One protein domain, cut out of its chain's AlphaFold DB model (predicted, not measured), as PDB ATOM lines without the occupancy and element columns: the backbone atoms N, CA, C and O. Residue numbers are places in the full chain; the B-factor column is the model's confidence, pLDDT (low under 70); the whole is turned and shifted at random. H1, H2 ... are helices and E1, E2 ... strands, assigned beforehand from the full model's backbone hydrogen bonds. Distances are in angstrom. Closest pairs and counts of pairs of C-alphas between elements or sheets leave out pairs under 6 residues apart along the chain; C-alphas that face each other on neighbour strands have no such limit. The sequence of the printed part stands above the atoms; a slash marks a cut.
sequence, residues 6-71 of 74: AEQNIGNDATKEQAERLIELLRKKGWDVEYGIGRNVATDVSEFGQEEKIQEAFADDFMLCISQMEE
ATOM      1  N   ALA A   6     -34.760 -36.054  44.589       96.69
ATOM      2  CA  ALA A   6     -35.887 -36.825  45.074       96.69
ATOM      3  C   ALA A   6     -36.155 -36.473  46.543       96.69
ATOM      4  O   ALA A   6     -35.403 -35.737  47.182       96.69
ATOM      5  N   GLU A   7     -37.223 -37.030  47.093       96.56
ATOM      6  CA  GLU A   7     -37.688 -36.840  48.469       96.56
ATOM      7  C   GLU A   7     -36.559 -37.061  49.487       96.56
ATOM      8  O   GLU A   7     -36.348 -36.254  50.389       96.56
ATOM      9  N   GLN A   8     -35.737 -38.091  49.264       94.44
ATOM     10  CA  GLN A   8     -34.591 -38.432  50.115       94.44
ATOM     11  C   GLN A   8     -33.511 -37.339  50.215       94.44
ATOM     12  O   GLN A   8     -32.690 -37.385  51.128       94.44
ATOM     13  N   ASN A   9     -33.467 -36.381  49.284       93.69
ATOM     14  CA  ASN A   9     -32.557 -35.236  49.368       93.69
ATOM     15  C   ASN A   9     -33.060 -34.165  50.345       93.69
ATOM     16  O   ASN A   9     -32.268 -33.347  50.797       93.69
ATOM     17  N   ILE A  10     -34.361 -34.165  50.639       94.06
ATOM     18  CA  ILE A  10     -35.034 -33.203  51.513       94.06
ATOM     19  C   ILE A  10     -35.107 -33.765  52.934       94.06
ATOM     20  O   ILE A  10     -34.724 -33.103  53.893       94.06
ATOM     21  N   GLY A  11     -35.571 -35.008  53.072       92.19
ATOM     22  CA  GLY A  11     -35.713 -35.676  54.360       92.19
ATOM     23  C   GLY A  11     -36.485 -36.988  54.248       92.19
ATOM     24  O   GLY A  11     -37.107 -37.274  53.229       92.19
ATOM     25  N   ASN A  12     -36.456 -37.796  55.309       89.31
ATOM     26  CA  ASN A  12     -37.058 -39.138  55.302       89.31
ATOM     27  C   ASN A  12     -38.588 -39.138  55.140       89.31
ATOM     28  O   ASN A  12     -39.133 -40.116  54.639       89.31
ATOM     29  N   ASP A  13     -39.258 -38.055  55.542       92.94
ATOM     30  CA  ASP A  13     -40.719 -37.912  55.488       92.94
ATOM     31  C   ASP A  13     -41.183 -36.980  54.355       92.94
ATOM     32  O   ASP A  13     -42.351 -36.589  54.307       92.94
ATOM     33  N   ALA A  14     -40.275 -36.585  53.455       94.75
ATOM     34  CA  ALA A  14     -40.617 -35.683  52.366       94.75
ATOM     35  C   ALA A  14     -41.536 -36.364  51.340       94.75
ATOM     36  O   ALA A  14     -41.367 -37.540  51.013       94.75
ATOM     37  N   THR A  15     -42.502 -35.619  50.805       95.81
ATOM     38  CA  THR A  15     -43.405 -36.108  49.755       95.81
ATOM     39  C   THR A  15     -42.891 -35.766  48.360       95.81
ATOM     40  O   THR A  15     -42.074 -34.858  48.168       95.81
ATOM     41  N   LYS A  16     -43.426 -36.460  47.350       95.94
ATOM     42  CA  LYS A  16     -43.133 -36.167  45.945       95.94
ATOM     43  C   LYS A  16     -43.495 -34.735  45.573       95.94
ATOM     44  O   LYS A  16     -42.736 -34.088  44.861       95.94
ATOM     45  N   GLU A  17     -44.606 -34.218  46.090       95.94
ATOM     46  CA  GLU A  17     -45.022 -32.832  45.864       95.94
ATOM     47  C   GLU A  17     -44.005 -31.835  46.433       95.94
ATOM     48  O   GLU A  17     -43.723 -30.820  45.800       95.94
ATOM     49  N   GLN A  18     -43.402 -32.130  47.592       95.81
ATOM     50  CA  GLN A  18     -42.328 -31.303  48.147       95.81
ATOM     51  C   GLN A  18     -41.073 -31.352  47.264       95.81
ATOM     52  O   GLN A  18     -40.487 -30.309  46.975       95.81
ATOM     53  N   ALA A  19     -40.694 -32.532  46.764       97.06
ATOM     54  CA  ALA A  19     -39.586 -32.661  45.816       97.06
ATOM     55  C   ALA A  19     -39.844 -31.889  44.511       97.06
ATOM     56  O   ALA A  19     -38.979 -31.148  44.043       97.06
ATOM     57  N   GLU A  20     -41.044 -31.999  43.942       97.12
ATOM     58  CA  GLU A  20     -41.437 -31.267  42.736       97.12
ATOM     59  C   GLU A  20     -41.445 -29.752  42.966       97.12
ATOM     60  O   GLU A  20     -40.933 -29.000  42.133       97.12
ATOM     61  N   ARG A  21     -41.928 -29.295  44.127       96.31
ATOM     62  CA  ARG A  21     -41.904 -27.880  44.502       96.31
ATOM     63  C   ARG A  21     -40.482 -27.333  44.622       96.31
ATOM     64  O   ARG A  21     -40.205 -26.245  44.114       96.31
ATOM     65  N   LEU A  22     -39.576 -28.084  45.239       97.25
ATOM     66  CA  LEU A  22     -38.167 -27.709  45.337       97.25
ATOM     67  C   LEU A  22     -37.523 -27.585  43.949       97.25
ATOM     68  O   LEU A  22     -36.835 -26.604  43.659       97.25
ATOM     69  N   ILE A  23     -37.804 -28.543  43.060       97.81
ATOM     70  CA  ILE A  23     -37.332 -28.523  41.670       97.81
ATOM     71  C   ILE A  23     -37.837 -27.273  40.938       97.81
ATOM     72  O   ILE A  23     -37.069 -26.642  40.209       97.81
ATOM     73  N   GLU A  24     -39.097 -26.873  41.128       97.56
ATOM     74  CA  GLU A  24     -39.624 -25.634  40.541       97.56
ATOM     75  C   GLU A  24     -38.869 -24.386  41.018       97.56
ATOM     76  O   GLU A  24     -38.570 -23.505  40.206       97.56
ATOM     77  N   LEU A  25     -38.566 -24.290  42.316       97.50
ATOM     78  CA  LEU A  25     -37.840 -23.149  42.883       97.50
ATOM     79  C   LEU A  25     -36.404 -23.074  42.351       97.50
ATOM     80  O   LEU A  25     -35.958 -22.008  41.922       97.50
ATOM     81  N   LEU A  26     -35.711 -24.209  42.284       98.19
ATOM     82  CA  LEU A  26     -34.352 -24.281  41.751       98.19
ATOM     83  C   LEU A  26     -34.298 -23.962  40.252       98.19
ATOM     84  O   LEU A  26     -33.429 -23.211  39.810       98.19
ATOM     85  N   ARG A  27     -35.274 -24.431  39.465       97.81
ATOM     86  CA  ARG A  27     -35.389 -24.063  38.043       97.81
ATOM     87  C   ARG A  27     -35.613 -22.566  37.848       97.81
ATOM     88  O   ARG A  27     -35.035 -21.986  36.933       97.81
ATOM     89  N   LYS A  28     -36.398 -21.910  38.712       97.44
ATOM     90  CA  LYS A  28     -36.581 -20.443  38.676       97.44
ATOM     91  C   LYS A  28     -35.284 -19.677  38.948       97.44
ATOM     92  O   LYS A  28     -35.133 -18.567  38.447       97.44
ATOM     93  N   LYS A  29     -34.353 -20.269  39.701       96.38
ATOM     94  CA  LYS A  29     -32.997 -19.743  39.923       96.38
ATOM     95  C   LYS A  29     -32.028 -20.039  38.770       96.38
ATOM     96  O   LYS A  29     -30.923 -19.513  38.763       96.38
ATOM     97  N   GLY A  30     -32.450 -20.815  37.769       97.00
ATOM     98  CA  GLY A  30     -31.664 -21.122  36.572       97.00
ATOM     99  C   GLY A  30     -30.935 -22.465  36.615       97.00
ATOM    100  O   GLY A  30     -30.149 -22.746  35.712       97.00
ATOM    101  N   TRP A  31     -31.192 -23.304  37.621       97.44
ATOM    102  CA  TRP A  31     -30.571 -24.623  37.719       97.44
ATOM    103  C   TRP A  31     -31.223 -25.644  36.776       97.44
ATOM    104  O   TRP A  31     -32.449 -25.727  36.669       97.44
ATOM    105  N   ASP A  32     -30.394 -26.472  36.134       96.38
ATOM    106  CA  ASP A  32     -30.840 -27.648  35.377       96.38
ATOM    107  C   ASP A  32     -31.082 -28.817  36.344       96.38
ATOM    108  O   ASP A  32     -30.151 -29.494  36.785       96.38
ATOM    109  N   VAL A  33     -32.345 -29.013  36.724       96.81
ATOM    110  CA  VAL A  33     -32.758 -29.989  37.741       96.81
ATOM    111  C   VAL A  33     -33.899 -30.861  37.224       96.81
ATOM    112  O   VAL A  33     -34.831 -30.366  36.581       96.81
ATOM    113  N   GLU A  34     -33.870 -32.155  37.540       95.88
ATOM    114  CA  GLU A  34     -34.950 -33.109  37.269       95.88
ATOM    115  C   GLU A  34     -35.264 -33.980  38.493       95.88
ATOM    116  O   GLU A  34     -34.419 -34.190  39.363       95.88
ATOM    117  N   TYR A  35     -36.497 -34.485  38.551       96.81
ATOM    118  CA  TYR A  35     -36.896 -35.450  39.564       96.81
ATOM    119  C   TYR A  35     -36.218 -36.800  39.324       96.81
ATOM    120  O   TYR A  35     -36.311 -37.368  38.234       96.81
ATOM    121  N   GLY A  36     -35.572 -37.340  40.352       94.81
ATOM    122  CA  GLY A  36     -34.972 -38.666  40.305       94.81
ATOM    123  C   GLY A  36     -33.829 -38.844  41.293       94.81
ATOM    124  O   GLY A  36     -33.415 -37.917  41.982       94.81
ATOM    125  N   ILE A  37     -33.297 -40.063  41.332       91.25
ATOM    126  CA  ILE A  37     -32.152 -40.427  42.166       91.25
ATOM    127  C   ILE A  37     -30.985 -40.764  41.248       91.25
ATOM    128  O   ILE A  37     -31.081 -41.647  40.396       91.25
ATOM    129  N   GLY A  38     -29.861 -40.088  41.444       88.50
ATOM    130  CA  GLY A  38     -28.650 -40.368  40.693       88.50
ATOM    131  C   GLY A  38     -27.509 -39.443  41.078       88.50
ATOM    132  O   GLY A  38     -27.579 -38.709  42.059       88.50
ATOM    133  N   ARG A  39     -26.428 -39.517  40.305       85.94
ATOM    134  CA  ARG A  39     -25.296 -38.601  40.451       85.94
ATOM    135  C   ARG A  39     -25.571 -37.330  39.660       85.94
ATOM    136  O   ARG A  39     -26.201 -37.397  38.610       85.94
ATOM    137  N   ASN A  40     -25.027 -36.215  40.130       87.00
ATOM    138  CA  ASN A  40     -24.985 -34.988  39.344       87.00
ATOM    139  C   ASN A  40     -24.074 -35.214  38.134       87.00
ATOM    140  O   ASN A  40     -23.002 -35.816  38.262       87.00
ATOM    141  N   VAL A  41     -24.512 -34.770  36.960       83.56
ATOM    142  CA  VAL A  41     -23.813 -35.035  35.696       83.56
ATOM    143  C   VAL A  41     -23.456 -33.712  35.044       83.56
ATOM    144  O   VAL A  41     -24.341 -32.897  34.787       83.56
ATOM    145  N   ALA A  42     -22.171 -33.484  34.771       84.19
ATOM    146  CA  ALA A  42     -21.757 -32.366  33.928       84.19
ATOM    147  C   ALA A  42     -22.422 -32.511  32.552       84.19
ATOM    148  O   ALA A  42     -22.345 -33.573  31.929       84.19
ATOM    149  N   THR A  43     -23.119 -31.473  32.106       87.44
ATOM    150  CA  THR A  43     -23.872 -31.484  30.845       87.44
ATOM    151  C   THR A  43     -23.163 -30.717  29.735       87.44
ATOM    152  O   THR A  43     -23.530 -30.873  28.572       87.44
ATOM    153  N   ASP A  44     -22.117 -29.956  30.073       89.94
ATOM    154  CA  ASP A  44     -21.328 -29.152  29.139       89.94
ATOM    155  C   ASP A  44     -19.820 -29.205  29.456       89.94
ATOM    156  O   ASP A  44     -19.411 -29.393  30.602       89.94
ATOM    157  N   VAL A  45     -18.976 -29.020  28.432       89.19
ATOM    158  CA  VAL A  45     -17.503 -29.032  28.546       89.19
ATOM    159  C   VAL A  45     -16.971 -27.900  29.437       89.19
ATOM    160  O   VAL A  45     -15.950 -28.064  30.100       89.19
ATOM    161  N   SER A  46     -17.669 -26.766  29.492       88.25
ATOM    162  CA  SER A  46     -17.324 -25.618  30.343       88.25
ATOM    163  C   SER A  46     -17.418 -25.899  31.849       88.25
ATOM    164  O   SER A  46     -16.905 -25.120  32.650       88.25
ATOM    165  N   GLU A  47     -18.038 -27.012  32.240       89.94
ATOM    166  CA  GLU A  47     -18.254 -27.394  33.640       89.94
ATOM    167  C   GLU A  47     -17.121 -28.257  34.194       89.94
ATOM    168  O   GLU A  47     -16.971 -28.385  35.411       89.94
ATOM    169  N   PHE A  48     -16.307 -28.833  33.306       88.94
ATOM    170  CA  PHE A  48     -15.186 -29.679  33.685       88.94
ATOM    171  C   PHE A  48     -14.102 -28.840  34.370       88.94
ATOM    172  O   PHE A  48     -13.643 -27.829  33.837       88.94
ATOM    173  N   GLY A  49     -13.677 -29.264  35.558       89.56
ATOM    174  CA  GLY A  49     -12.760 -28.510  36.414       89.56
ATOM    175  C   GLY A  49     -13.415 -27.362  37.193       89.56
ATOM    176  O   GLY A  49     -12.698 -26.564  37.798       89.56
ATOM    177  N   GLN A  50     -14.745 -27.238  37.170       92.44
ATOM    178  CA  GLN A  50     -15.524 -26.295  37.987       92.44
ATOM    179  C   GLN A  50     -16.574 -27.012  38.850       92.44
ATOM    180  O   GLN A  50     -17.412 -26.359  39.468       92.44
ATOM    181  N   GLU A  51     -16.547 -28.345  38.911       91.38
ATOM    182  CA  GLU A  51     -17.606 -29.162  39.502       91.38
ATOM    183  C   GLU A  51     -17.829 -28.841  40.978       91.38
ATOM    184  O   GLU A  51     -18.975 -28.706  41.393       91.38
ATOM    185  N   GLU A  52     -16.756 -28.676  41.755       92.94
ATOM    186  CA  GLU A  52     -16.830 -28.331  43.180       92.94
ATOM    187  C   GLU A  52     -17.533 -26.986  43.388       92.94
ATOM    188  O   GLU A  52     -18.504 -26.901  44.132       92.94
ATOM    189  N   LYS A  53     -17.121 -25.960  42.639       95.38
ATOM    190  CA  LYS A  53     -17.720 -24.623  42.700       95.38
ATOM    191  C   LYS A  53     -19.193 -24.631  42.285       95.38
ATOM    192  O   LYS A  53     -20.010 -23.933  42.878       95.38
ATOM    193  N   ILE A  54     -19.536 -25.393  41.246       95.38
ATOM    194  CA  ILE A  54     -20.918 -25.526  40.772       95.38
ATOM    195  C   ILE A  54     -21.772 -26.246  41.826       95.38
ATOM    196  O   ILE A  54     -22.906 -25.839  42.069       95.38
ATOM    197  N   GLN A  55     -21.233 -27.283  42.470       93.88
ATOM    198  CA  GLN A  55     -21.919 -28.014  43.537       93.88
ATOM    199  C   GLN A  55     -22.108 -27.167  44.797       93.88
ATOM    200  O   GLN A  55     -23.178 -27.232  45.391       93.88
ATOM    201  N   GLU A  56     -21.118 -26.360  45.182       96.50
ATOM    202  CA  GLU A  56     -21.216 -25.432  46.314       96.50
ATOM    203  C   GLU A  56     -22.312 -24.387  46.070       96.50
ATOM    204  O   GLU A  56     -23.244 -24.271  46.863       96.50
ATOM    205  N   ALA A  57     -22.284 -23.721  44.911       97.44
ATOM    206  CA  ALA A  57     -23.310 -22.747  44.543       97.44
ATOM    207  C   ALA A  57     -24.718 -23.369  44.476       97.44
ATOM    208  O   ALA A  57     -25.699 -22.749  44.886       97.44
ATOM    209  N   PHE A  58     -24.823 -24.605  43.977       97.12
ATOM    210  CA  PHE A  58     -26.084 -25.340  43.980       97.12
ATOM    211  C   PHE A  58     -26.556 -25.661  45.402       97.12
ATOM    212  O   PHE A  58     -27.745 -25.534  45.683       97.12
ATOM    213  N   ALA A  59     -25.655 -26.069  46.301       96.69
ATOM    214  CA  ALA A  59     -25.992 -26.398  47.683       96.69
ATOM    215  C   ALA A  59     -26.519 -25.178  48.455       96.69
ATOM    216  O   ALA A  59     -27.508 -25.302  49.179       96.69
ATOM    217  N   ASP A  60     -25.924 -24.000  48.251       98.12
ATOM    218  CA  ASP A  60     -26.405 -22.748  48.846       98.12
ATOM    219  C   ASP A  60     -27.843 -22.439  48.407       98.12
ATOM    220  O   ASP A  60     -28.731 -22.208  49.232       98.12
ATOM    221  N   ASP A  61     -28.104 -22.493  47.099       98.19
ATOM    222  CA  ASP A  61     -29.437 -22.245  46.554       98.19
ATOM    223  C   ASP A  61     -30.455 -23.322  46.948       98.19
ATOM    224  O   ASP A  61     -31.621 -22.999  47.183       98.19
ATOM    225  N   PHE A  62     -30.023 -24.580  47.061       97.50
ATOM    226  CA  PHE A  62     -30.838 -25.677  47.572       97.50
ATOM    227  C   PHE A  62     -31.324 -25.373  48.987       97.50
ATOM    228  O   PHE A  62     -32.530 -25.408  49.232       97.50
ATOM    229  N   MET A  63     -30.417 -25.007  49.899       97.06
ATOM    230  CA  MET A  63     -30.776 -24.687  51.282       97.06
ATOM    231  C   MET A  63     -31.701 -23.473  51.369       97.06
ATOM    232  O   MET A  63     -32.674 -23.502  52.120       97.06
ATOM    233  N   LEU A  64     -31.467 -22.439  50.552       97.38
ATOM    234  CA  LEU A  64     -32.366 -21.284  50.473       97.38
ATOM    235  C   LEU A  64     -33.778 -21.678  50.024       97.38
ATOM    236  O   LEU A  64     -34.762 -21.182  50.571       97.38
ATOM    237  N   CYS A  65     -33.897 -22.570  49.038       97.31
ATOM    238  CA  CYS A  65     -35.197 -23.055  48.585       97.31
ATOM    239  C   CYS A  65     -35.896 -23.941  49.625       97.31
ATOM    240  O   CYS A  65     -37.117 -23.854  49.740       97.31
ATOM    241  N   ILE A  66     -35.152 -24.741  50.397       95.56
ATOM    242  CA  ILE A  66     -35.705 -25.493  51.533       95.56
ATOM    243  C   ILE A  66     -36.300 -24.536  52.564       95.56
ATOM    244  O   ILE A  66     -37.476 -24.665  52.893       95.56
ATOM    245  N   SER A  67     -35.539 -23.530  53.006       95.06
ATOM    246  CA  SER A  67     -36.037 -22.545  53.973       95.06
ATOM    247  C   SER A  67     -37.271 -21.802  53.458       95.06
ATOM    248  O   SER A  67     -38.236 -21.630  54.195       95.06
ATOM    249  N   GLN A  68     -37.295 -21.433  52.172       94.44
ATOM    250  CA  GLN A  68     -38.472 -20.813  51.560       94.44
ATOM    251  C   GLN A  68     -39.705 -21.734  51.589       94.44
ATOM    252  O   GLN A  68     -40.815 -21.267  51.832       94.44
ATOM    253  N   MET A  69     -39.538 -23.033  51.333       93.44
ATOM    254  CA  MET A  69     -40.649 -23.987  51.399       93.44
ATOM    255  C   MET A  69     -41.187 -24.161  52.818       93.44
ATOM    256  O   MET A  69     -42.394 -24.307  52.988       93.44
ATOM    257  N   GLU A  70     -40.311 -24.158  53.823       88.69
ATOM    258  CA  GLU A  70     -40.708 -24.242  55.232       88.69
ATOM    259  C   GLU A  70     -41.495 -22.999  55.669       88.69
ATOM    260  O   GLU A  70     -42.505 -23.129  56.358       88.69
ATOM    261  N   GLU A  71     -41.084 -21.808  55.223       89.12
ATOM    262  CA  GLU A  71     -41.808 -20.554  55.463       89.12
ATOM    263  C   GLU A  71     -43.188 -20.527  54.785       89.12
ATOM    264  O   GLU A  71     -44.151 -20.076  55.400       89.12
TER     265      GLU A  71
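AT A GLANCE: This is residues 6 to 71 of the 74 residues of an uncharacterized protein of Deltaproteobacteria bacterium (UniProt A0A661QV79). The long helix H2 makes the length of the domain, and the shorter H1 packs on it at a steep angle through residues 22 to 26. The short strand E1 lies beside H1, and a long loop leads from it to H2, with residues 44 to 49 sticking out. The 66 printed residues, with H1, E1, H2 in that order, are mostly helix and compact, with a radius of gyration of the C-alphas of 12.3 A, spanning 35 by 22 by 18 A.

IN THESE COORDINATES: Find C-alpha 51 at (-17.606, -29.162, 39.502); from there H2, residues 51 to 71, runs 30.2 A to C-alpha 71 at (-41.808, -20.554, 55.463). H1, residues 16 to 28, covers 18.5 A, and E1 is residues 33 to 35.

HOW THE PARTS SIT: Look at Leu 25 and Cys 65, the closest C-alphas of H1 and H2, 6.3 A apart: the helices touch, opposite ways at a steep tilt of 60 degrees. H2 touches H1 with residues 61 to 69 alone. The closest C-alphas of H1 and E1, Ile 23 and Val 33, are 6.2 A apart. E1 pairs with no named strand, and E1 and H2 are apart. In H1 and H2 every O i to N i+4 pair is within hydrogen-bond range.

THE WHOLE: The farthest C-alphas, Val 45 and Glu 71, are 37.2 A apart. The E1 to H2 link is long, 15 residues. The printed part has no cut, and no printed residue is under 70 in pLDDT.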